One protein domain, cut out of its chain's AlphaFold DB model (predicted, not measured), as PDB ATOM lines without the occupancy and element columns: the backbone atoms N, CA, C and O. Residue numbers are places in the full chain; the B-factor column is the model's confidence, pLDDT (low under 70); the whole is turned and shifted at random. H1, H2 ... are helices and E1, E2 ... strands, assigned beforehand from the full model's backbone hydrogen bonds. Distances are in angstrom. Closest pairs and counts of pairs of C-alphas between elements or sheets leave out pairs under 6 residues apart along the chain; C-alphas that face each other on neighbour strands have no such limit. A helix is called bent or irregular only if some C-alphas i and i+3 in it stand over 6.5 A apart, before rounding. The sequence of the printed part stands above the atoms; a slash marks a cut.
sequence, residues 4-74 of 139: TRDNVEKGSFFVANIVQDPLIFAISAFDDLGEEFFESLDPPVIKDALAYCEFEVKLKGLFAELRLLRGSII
ATOM      1  N   THR A   4     257.278 141.832 219.960       94.62
ATOM      2  CA  THR A   4     256.971 141.885 221.398       94.62
ATOM      3  C   THR A   4     256.352 140.586 221.911       94.62
ATOM      4  O   THR A   4     256.769 140.074 222.945       94.62
ATOM      5  N   ARG A   5     255.363 140.034 221.193       94.38
ATOM      6  CA  ARG A   5     254.710 138.786 221.596       94.38
ATOM      7  C   ARG A   5     255.678 137.610 221.496       94.38
ATOM      8  O   ARG A   5     255.768 136.837 222.444       94.38
ATOM      9  N   ASP A   6     256.415 137.520 220.394       93.94
ATOM     10  CA  ASP A   6     257.364 136.429 220.149       93.94
ATOM     11  C   ASP A   6     258.486 136.414 221.204       93.94
ATOM     12  O   ASP A   6     258.911 135.351 221.655       93.94
ATOM     13  N   ASN A   7     258.944 137.588 221.651       93.44
ATOM     14  CA  ASN A   7     259.959 137.714 222.697       93.44
ATOM     15  C   ASN A   7     259.437 137.261 224.065       93.44
ATOM     16  O   ASN A   7     260.141 136.550 224.783       93.44
ATOM     17  N   VAL A   8     258.193 137.612 224.406       93.62
ATOM     18  CA  VAL A   8     257.540 137.142 225.637       93.62
ATOM     19  C   VAL A   8     257.324 135.626 225.603       93.62
ATOM     20  O   VAL A   8     257.584 134.957 226.599       93.62
ATOM     21  N   GLU A   9     256.911 135.054 224.465       92.88
ATOM     22  CA  GLU A   9     256.758 133.596 224.303       92.88
ATOM     23  C   GLU A   9     258.085 132.842 224.512       92.88
ATOM     24  O   GLU A   9     258.082 131.716 225.008       92.88
ATOM     25  N   LYS A  10     259.221 133.480 224.206       92.94
ATOM     26  CA  LYS A  10     260.577 132.951 224.445       92.94
ATOM     27  C   LYS A  10     261.104 133.187 225.868       92.94
ATOM     28  O   LYS A  10     262.223 132.779 226.161       92.94
ATOM     29  N   GLY A  11     260.331 133.829 226.744       86.94
ATOM     30  CA  GLY A  11     260.726 134.112 228.127       86.94
ATOM     31  C   GLY A  11     261.597 135.358 228.302       86.94
ATOM     32  O   GLY A  11     262.301 135.466 229.302       86.94
ATOM     33  N   SER A  12     261.569 136.296 227.349       86.50
ATOM     34  CA  SER A  12     262.270 137.580 227.496       86.50
ATOM     35  C   SER A  12     261.603 138.456 228.559       86.50
ATOM     36  O   SER A  12     260.385 138.407 228.744       86.50
ATOM     37  N   PHE A  13     262.397 139.308 229.210       82.75
ATOM     38  CA  PHE A  13     261.895 140.330 230.128       82.75
ATOM     39  C   PHE A  13     260.987 141.329 229.397       82.75
ATOM     40  O   PHE A  13     261.235 141.685 228.243       82.75
ATOM     41  N   PHE A  14     259.942 141.806 230.078       95.75
ATOM     42  CA  PHE A  14     259.061 142.852 229.566       95.75
ATOM     43  C   PHE A  14     259.210 144.107 230.418       95.75
ATOM     44  O   PHE A  14     258.857 144.111 231.599       95.75
ATOM     45  N   VAL A  15     259.716 145.178 229.809       97.38
ATOM     46  CA  VAL A  15     259.903 146.471 230.470       97.38
ATOM     47  C   VAL A  15     259.066 147.527 229.762       97.38
ATOM     48  O   VAL A  15     259.252 147.791 228.576       97.38
ATOM     49  N   ALA A  16     258.138 148.140 230.494       98.19
ATOM     50  CA  ALA A  16     257.415 149.312 230.027       98.19
ATOM     51  C   ALA A  16     258.227 150.567 230.354       98.19
ATOM     52  O   ALA A  16     258.587 150.780 231.510       98.19
ATOM     53  N   ASN A  17     258.476 151.398 229.346       98.50
ATOM     54  CA  ASN A  17     259.099 152.708 229.496       98.50
ATOM     55  C   ASN A  17     258.018 153.792 229.397       98.50
ATOM     56  O   ASN A  17     257.201 153.778 228.474       98.50
ATOM     57  N   ILE A  18     258.006 154.724 230.348       98.19
ATOM     58  CA  ILE A  18     257.092 155.867 230.355       98.19
ATOM     59  C   ILE A  18     257.811 157.039 229.703       98.19
ATOM     60  O   ILE A  18     258.694 157.640 230.306       98.19
ATOM     61  N   VAL A  19     257.442 157.347 228.463       97.38
ATOM     62  CA  VAL A  19     258.102 158.362 227.633       97.38
ATOM     63  C   VAL A  19     257.094 159.395 227.139       97.38
ATOM     64  O   VAL A  19     255.909 159.098 226.976       97.38
ATOM     65  N   GLN A  20     257.569 160.615 226.888       96.12
ATOM     66  CA  GLN A  20     256.772 161.703 226.309       96.12
ATOM     67  C   GLN A  20     257.311 162.195 224.958       96.12
ATOM     68  O   GLN A  20     256.732 163.113 224.374       96.12
ATOM     69  N   ASP A  21     258.396 161.598 224.457       96.88
ATOM     70  CA  ASP A  21     258.968 161.937 223.156       96.88
ATOM     71  C   ASP A  21     258.138 161.298 222.023       96.88
ATOM     72  O   ASP A  21     258.084 160.066 221.921       96.88
ATOM     73  N   PRO A  22     257.482 162.095 221.154       98.06
ATOM     74  CA  PRO A  22     256.712 161.567 220.029       98.06
ATOM     75  C   PRO A  22     257.565 160.792 219.010       98.06
ATOM     76  O   PRO A  22     257.016 159.947 218.299       98.06
ATOM     77  N   LEU A  23     258.879 161.039 218.925       97.50
ATOM     78  CA  LEU A  23     259.760 160.317 218.005       97.50
ATOM     79  C   LEU A  23     259.922 158.855 218.397       97.50
ATOM     80  O   LEU A  23     259.888 158.000 217.515       97.50
ATOM     81  N   ILE A  24     260.037 158.563 219.695       98.12
ATOM     82  CA  ILE A  24     260.136 157.185 220.186       98.12
ATOM     83  C   ILE A  24     258.924 156.384 219.717       98.12
ATOM     84  O   ILE A  24     259.095 155.331 219.109       98.12
ATOM     85  N   PHE A  25     257.715 156.924 219.904       98.44
ATOM     86  CA  PHE A  25     256.487 156.282 219.433       98.44
ATOM     87  C   PHE A  25     256.449 156.127 217.910       98.44
ATOM     88  O   PHE A  25     256.033 155.080 217.416       98.44
ATOM     89  N   ALA A  26     256.853 157.159 217.163       98.12
ATOM     90  CA  ALA A  26     256.797 157.131 215.707       98.12
ATOM     91  C   ALA A  26     257.762 156.107 215.105       98.12
ATOM     92  O   ALA A  26     257.357 155.348 214.229       98.12
ATOM     93  N   ILE A  27     259.002 156.046 215.596       97.69
ATOM     94  CA  ILE A  27     260.000 155.077 215.132       97.69
ATOM     95  C   ILE A  27     259.573 153.667 215.548       97.69
ATOM     96  O   ILE A  27     259.410 152.803 214.688       97.69
ATOM     97  N   SER A  28     259.282 153.449 216.837       97.50
ATOM     98  CA  SER A  28     258.983 152.111 217.370       97.50
ATOM     99  C   SER A  28     257.687 151.496 216.828       97.50
ATOM    100  O   SER A  28     257.433 150.305 217.007       97.50
ATOM    101  N   ALA A  29     256.806 152.299 216.223       97.31
ATOM    102  CA  ALA A  29     255.589 151.809 215.582       97.31
ATOM    103  C   ALA A  29     255.852 151.108 214.239       97.31
ATOM    104  O   ALA A  29     255.015 150.309 213.805       97.31
ATOM    105  N   PHE A  30     256.970 151.416 213.576       96.25
ATOM    106  CA  PHE A  30     257.295 150.901 212.245       96.25
ATOM    107  C   PHE A  30     258.615 150.132 212.187       96.25
ATOM    108  O   PHE A  30     258.720 149.232 211.356       96.25
ATOM    109  N   ASP A  31     259.576 150.446 213.056       95.62
ATOM    110  CA  ASP A  31     260.905 149.836 213.094       95.62
ATOM    111  C   ASP A  31     261.333 149.510 214.536       95.62
ATOM    112  O   ASP A  31     260.729 149.968 215.506       95.62
ATOM    113  N   ASP A  32     262.403 148.726 214.678       95.06
ATOM    114  CA  ASP A  32     263.042 148.471 215.970       95.06
ATOM    115  C   ASP A  32     263.962 149.650 216.356       95.06
ATOM    116  O   ASP A  32     264.660 150.217 215.513       95.06
ATOM    117  N   LEU A  33     263.976 150.025 217.641       96.38
ATOM    118  CA  LEU A  33     264.891 151.048 218.163       96.38
ATOM    119  C   LEU A  33     266.310 150.476 218.283       96.38
ATOM    120  O   LEU A  33     266.493 149.402 218.860       96.38
ATOM    121  N   GLY A  34     267.306 151.209 217.788       94.94
ATOM    122  CA  GLY A  34     268.717 150.876 217.989       94.94
ATOM    123  C   GLY A  34     269.191 151.122 219.427       94.94
ATOM    124  O   GLY A  34     268.530 151.810 220.210       94.94
ATOM    125  N   GLU A  35     270.352 150.568 219.787       96.38
ATOM    126  CA  GLU A  35     270.943 150.706 221.129       96.38
ATOM    127  C   GLU A  35     271.195 152.171 221.519       96.38
ATOM    128  O   GLU A  35     271.150 152.527 222.696       96.38
ATOM    129  N   GLU A  36     271.389 153.057 220.542       96.50
ATOM    130  CA  GLU A  36     271.584 154.488 220.748       96.50
ATOM    131  C   GLU A  36     270.382 155.195 221.383       96.50
ATOM    132  O   GLU A  36     270.539 156.311 221.881       96.50
ATOM    133  N   PHE A  37     269.201 154.575 221.392       97.25
ATOM    134  CA  PHE A  37     268.006 155.107 222.050       97.25
ATOM    135  C   PHE A  37     267.923 154.749 223.536       97.25
ATOM    136  O   PHE A  37     267.012 155.220 224.214       97.25
ATOM    137  N   PHE A  38     268.855 153.954 224.062       97.69
ATOM    138  CA  PHE A  38     268.809 153.453 225.431       97.69
ATOM    139  C   PHE A  38     269.876 154.116 226.320       97.69
ATOM    140  O   PHE A  38     271.013 154.338 225.907       97.69
ATOM    141  N   GLU A  39     269.498 154.453 227.555       96.38
ATOM    142  CA  GLU A  39     270.418 154.860 228.636       96.38
ATOM    143  C   GLU A  39     270.990 153.650 229.372       96.38
ATOM    144  O   GLU A  39     272.111 153.692 229.872       96.38
ATOM    145  N   SER A  40     270.215 152.571 229.426       96.50
ATOM    146  CA  SER A  40     270.619 151.276 229.961       96.50
ATOM    147  C   SER A  40     270.033 150.173 229.092       96.50
ATOM    148  O   SER A  40     268.914 150.310 228.599       96.50
ATOM    149  N   LEU A  41     270.772 149.077 228.925       94.75
ATOM    150  CA  LEU A  41     270.294 147.861 228.261       94.75
ATOM    151  C   LEU A  41     269.846 146.782 229.263       94.75
ATOM    152  O   LEU A  41     269.151 145.849 228.870       94.75
ATOM    153  N   ASP A  42     270.191 146.920 230.550       92.50
ATOM    154  CA  ASP A  42     269.781 145.996 231.617       92.50
ATOM    155  C   ASP A  42     269.446 146.744 232.932       92.50
ATOM    156  O   ASP A  42     270.352 147.176 233.649       92.50
ATOM    157  N   PRO A  43     268.153 146.949 233.260       92.62
ATOM    158  CA  PRO A  43     267.007 146.742 232.374       92.62
ATOM    159  C   PRO A  43     267.036 147.735 231.191       92.62
ATOM    160  O   PRO A  43     267.631 148.808 231.322       92.62
ATOM    161  N   PRO A  44     266.383 147.423 230.053       95.75
ATOM    162  CA  PRO A  44     266.295 148.336 228.917       95.75
ATOM    163  C   PRO A  44     265.486 149.593 229.272       95.75
ATOM    164  O   PRO A  44     264.261 149.548 229.428       95.75
ATOM    165  N   VAL A  45     266.187 150.721 229.377       97.62
ATOM    166  CA  VAL A  45     265.639 152.043 229.700       97.62
ATOM    167  C   VAL A  45     265.897 152.992 228.538       97.62
ATOM    168  O   VAL A  45     267.049 153.219 228.170       97.62
ATOM    169  N   ILE A  46     264.828 153.545 227.965       98.19
ATOM    170  CA  ILE A  46     264.901 154.504 226.853       98.19
ATOM    171  C   ILE A  46     265.407 155.858 227.370       98.19
ATOM    172  O   ILE A  46     265.087 156.260 228.492       98.19
ATOM    173  N   LYS A  47     266.181 156.566 226.541       96.75
ATOM    174  CA  LYS A  47     266.616 157.943 226.801       96.75
ATOM    175  C   LYS A  47     265.446 158.850 227.143       96.75
ATOM    176  O   LYS A  47     264.391 158.776 226.516       96.75
ATOM    177  N   ASP A  48     265.638 159.671 228.170       95.00
ATOM    178  CA  ASP A  48     264.634 160.620 228.664       95.00
ATOM    179  C   ASP A  48     263.311 159.974 229.123       95.00
ATOM    180  O   ASP A  48     262.288 160.645 229.278       95.00
ATOM    181  N   ALA A  49     263.306 158.666 229.411       97.69
ATOM    182  CA  ALA A  49     262.172 158.036 230.074       97.69
ATOM    183  C   ALA A  49     261.944 158.661 231.461       97.69
ATOM    184  O   ALA A  49     262.878 158.891 232.234       97.69
ATOM    185  N   LEU A  50     260.678 158.902 231.793       98.31
ATOM    186  CA  LEU A  50     260.254 159.404 233.101       98.31
ATOM    187  C   LEU A  50     260.291 158.303 234.154       98.31
ATOM    188  O   LEU A  50     260.630 158.541 235.311       98.31
ATOM    189  N   ALA A  51     259.943 157.086 233.752       98.31
ATOM    190  CA  ALA A  51     259.936 155.913 234.607       98.31
ATOM    191  C   ALA A  51     260.054 154.641 233.769       98.31
ATOM    192  O   ALA A  51     259.756 154.638 232.572       98.31
ATOM    193  N   TYR A  52     260.413 153.541 234.424       98.44
ATOM    194  CA  TYR A  52     260.298 152.207 233.849       98.44
ATOM    195  C   TYR A  52     259.674 151.231 234.847       98.44
ATOM    196  O   TYR A  52     259.799 151.394 236.063       98.44
ATOM    197  N   CYS A  53     259.038 150.190 234.316       98.31
ATOM    198  CA  CYS A  53     258.444 149.101 235.083       98.31
ATOM    199  C   CYS A  53     258.771 147.764 234.418       98.31
ATOM    200  O   CYS A  53     258.437 147.553 233.254       98.31
ATOM    201  N   GLU A  54     259.382 146.850 235.162       97.50
ATOM    202  CA  GLU A  54     259.634 145.476 234.742       97.50
ATOM    203  C   GLU A  54     258.503 144.560 235.216       97.50
ATOM    204  O   GLU A  54     258.094 144.604 236.382       97.50
ATOM    205  N   PHE A  55     258.011 143.714 234.314       97.31
ATOM    206  CA  PHE A  55     256.887 142.822 234.561       97.31
ATOM    207  C   PHE A  55     257.248 141.364 234.300       97.31
ATOM    208  O   PHE A  55     257.891 141.023 233.308       97.31
ATOM    209  N   GLU A  56     256.713 140.490 235.148       95.50
ATOM    210  CA  GLU A  56     256.476 139.102 234.777       95.50
ATOM    211  C   GLU A  56     255.218 139.045 233.907       95.50
ATOM    212  O   GLU A  56     254.197 139.664 234.231       95.50
ATOM    213  N   VAL A  57     255.291 138.299 232.804       96.56
ATOM    214  CA  VAL A  57     254.212 138.214 231.820       96.56
ATOM    215  C   VAL A  57     253.700 136.789 231.701       96.56
ATOM    216  O   VAL A  57     254.466 135.853 231.477       96.56
ATOM    217  N   LYS A  58     252.379 136.629 231.773       94.44
ATOM    218  CA  LYS A  58     251.691 135.370 231.489       94.44
ATOM    219  C   LYS A  58     250.726 135.544 230.324       94.44
ATOM    220  O   LYS A  58     249.718 136.240 230.431       94.44
ATOM    221  N   LEU A  59     251.010 134.883 229.205       94.06
ATOM    222  CA  LEU A  59     250.140 134.924 228.030       94.06
ATOM    223  C   LEU A  59     248.897 134.042 228.226       94.06
ATOM    224  O   LEU A  59     248.991 132.880 228.623       94.06
ATOM    225  N   LYS A  60     247.722 134.596 227.913       93.62
ATOM    226  CA  LYS A  60     246.418 133.919 227.910       93.62
ATOM    227  C   LYS A  60     245.707 134.175 226.584       93.62
ATOM    228  O   LYS A  60     244.979 135.153 226.417       93.62
ATOM    229  N   GLY A  61     245.932 133.288 225.614       90.69
ATOM    230  CA  GLY A  61     245.392 133.438 224.262       90.69
ATOM    231  C   GLY A  61     245.921 134.708 223.589       90.69
ATOM    232  O   GLY A  61     247.113 134.807 223.290       90.69
ATOM    233  N   LEU A  62     245.040 135.683 223.348       91.06
ATOM    234  CA  LEU A  62     245.395 136.987 222.768       91.06
ATOM    235  C   LEU A  62     245.820 138.037 223.809       91.06
ATOM    236  O   LEU A  62     246.325 139.085 223.421       91.06
ATOM    237  N   PHE A  63     245.638 137.760 225.101       93.81
ATOM    238  CA  PHE A  63     245.906 138.700 226.188       93.81
ATOM    239  C   PHE A  63     247.206 138.369 226.928       93.81
ATOM    240  O   PHE A  63     247.673 137.227 226.907       93.81
ATOM    241  N   ALA A  64     247.761 139.365 227.617       94.06
ATOM    242  CA  ALA A  64     248.898 139.227 228.519       94.06
ATOM    243  C   ALA A  64     248.487 139.688 229.924       94.06
ATOM    244  O   ALA A  64     248.003 140.806 230.091       94.06
ATOM    245  N   GLU A  65     248.667 138.831 230.925       95.81
ATOM    246  CA  GLU A  65     248.568 139.209 232.335       95.81
ATOM    247  C   GLU A  65     249.939 139.676 232.816       95.81
ATOM    248  O   GLU A  65     250.930 138.968 232.630       95.81
ATOM    249  N   LEU A  66     249.989 140.866 233.414       96.44
ATOM    250  CA  LEU A  66     251.223 141.509 233.851       96.44
ATOM    251  C   LEU A  66     251.267 141.569 235.378       96.44
ATOM    252  O   LEU A  66     250.340 142.083 236.007       96.44
ATOM    253  N   ARG A  67     252.363 141.091 235.972       96.44
ATOM    254  CA  ARG A  67     252.668 141.270 237.395       96.44
ATOM    255  C   ARG A  67     253.907 142.145 237.528       96.44
ATOM    256  O   ARG A  67     254.986 141.755 237.094       96.44
ATOM    257  N   LEU A  68     253.743 143.327 238.121       97.50
ATOM    258  CA  LEU A  68     254.850 144.250 238.368       97.50
ATOM    259  C   LEU A  68     255.884 143.587 239.289       97.50
ATOM    260  O   LEU A  68     255.527 143.082 240.356       97.50
ATOM    261  N   LEU A  69     257.147 143.589 238.869       96.56
ATOM    262  CA  LEU A  69     258.273 143.069 239.645       96.56
ATOM    263  C   LEU A  69     259.017 144.200 240.346       96.56
ATOM    264  O   LEU A  69     259.185 144.180 241.563       96.56
ATOM    265  N   ARG A  70     259.451 145.189 239.566       96.69
ATOM    266  CA  ARG A  70     260.166 146.375 240.037       96.69
ATOM    267  C   ARG A  70     259.960 147.526 239.062       96.69
ATOM    268  O   ARG A  70     259.588 147.316 237.913       96.69
ATOM    269  N   GLY A  71     260.233 148.736 239.515       96.94
ATOM    270  CA  GLY A  71     260.220 149.927 238.682       96.94
ATOM    271  C   GLY A  71     260.893 151.078 239.405       96.94
ATOM    272  O   GLY A  71     261.114 151.010 240.615       96.94
ATOM    273  N   SER A  72     261.223 152.121 238.656       97.94
ATOM    274  CA  SER A  72     261.783 153.350 239.208       97.94
ATOM    275  C   SER A  72     261.233 154.548 238.460       97.94
ATOM    276  O   SER A  72     261.082 154.509 237.238       97.94
ATOM    277  N   ILE A  73     260.989 155.626 239.202       98.19
ATOM    278  CA  ILE A  73     260.879 156.968 238.633       98.19
ATOM    279  C   ILE A  73     262.313 157.435 238.380       98.19
ATOM    280  O   ILE A  73     263.165 157.317 239.260       98.19
ATOM    281  N   ILE A  74     262.593 157.874 237.158       97.62
ATOM    282  CA  ILE A  74     263.900 158.394 236.739       97.62
ATOM    283  C   ILE A  74     263.855 159.922 236.728       97.62
ATOM    284  O   ILE A  74     264.805 160.573 237.156       97.62
TER     285      ILE A  74
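This is residues 4 to 74 of the 139 residues of the protein "DUF447 family protein" of Archaeoglobus sp (UniProt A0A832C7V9). A long, bent hairpin of E4 and E5, with the short strand E1 along E4, makes a twisted, arching three-stranded sheet; H1 packs on one of its faces near the beginning of E1. At the other end of E1 the small hairpin of E2 and E3 sits near that strand, and H2 is set off from the sheet, with residues 26 to 32 sticking out. The printed part has 71 residues, with two named helices and five named strands in the order H1, E1, H2, E2, E3, E4, E5, and is of mixed class, with helices and strands. The larger sheet has the order E1, E4, E5 and the smaller E2, E3, both antiparallel. The whole is compact, with a radius of gyration of the C-alphas of 12.6 A and spans of 32 by 27 by 19 A.

H1 is residues 4 to 9, beginning at C-alpha 4 at (256.971, 141.885, 221.398). E1 is residues 14 to 18, 13.2 A long. H2, residues 22 to 28, measures 10.1 A and begins at C-alpha 22 at (256.712, 161.567, 220.029). E2 is residues 38 to 41 and E3 is residues 44 to 46. E4, residues 51 to 60, is 26.7 A long and bends by 56 degrees at residue 56. E5, residues 63 to 73, is also 26.7 A long, bends by 71 degrees at residue 70 and ends at C-alpha 73 at (260.879, 156.968, 238.633).

E4 is the inner strand of the larger sheet, and E1 and E5 are its edge strands. E4 and E5 form an antiparallel hairpin at 161 degrees, with N 54 and O 70 at 2.8 A and N 58 and O 65 at 2.9 A, within hydrogen-bond range. E1 is antiparallel to E4 at 140 degrees, with N 16 and O 53 within range at 2.8 A. H1 is on this sheet at a height of 7.8 A, only just over none of its strands, with two of its C-alphas falling on E4; the closest C-alphas of H1 and E4 are those of Val 8 and Val 57, 7.1 A apart. The closest C-alphas of E1 and E3 are those of Asn 17 and Val 45, 6.6 A apart. E2 and E3 form an antiparallel hairpin at 174 degrees, with N 39 and O 45 within range at 2.8 A. H2 is not on the larger sheet, and H1 and H2 are apart. In H1 and H2 every O i to N i+4 pair is within hydrogen-bond range.

The two C-alphas farthest apart, those of Glu 36 and Gly 61, are separated by 33.8 A. The printed part has no cut. No link is long; the link from H2 to E2, with 9 residues, is short, and the other links are tight. The mean pLDDT of the printed part is 95.7, and no printed residue is under 70.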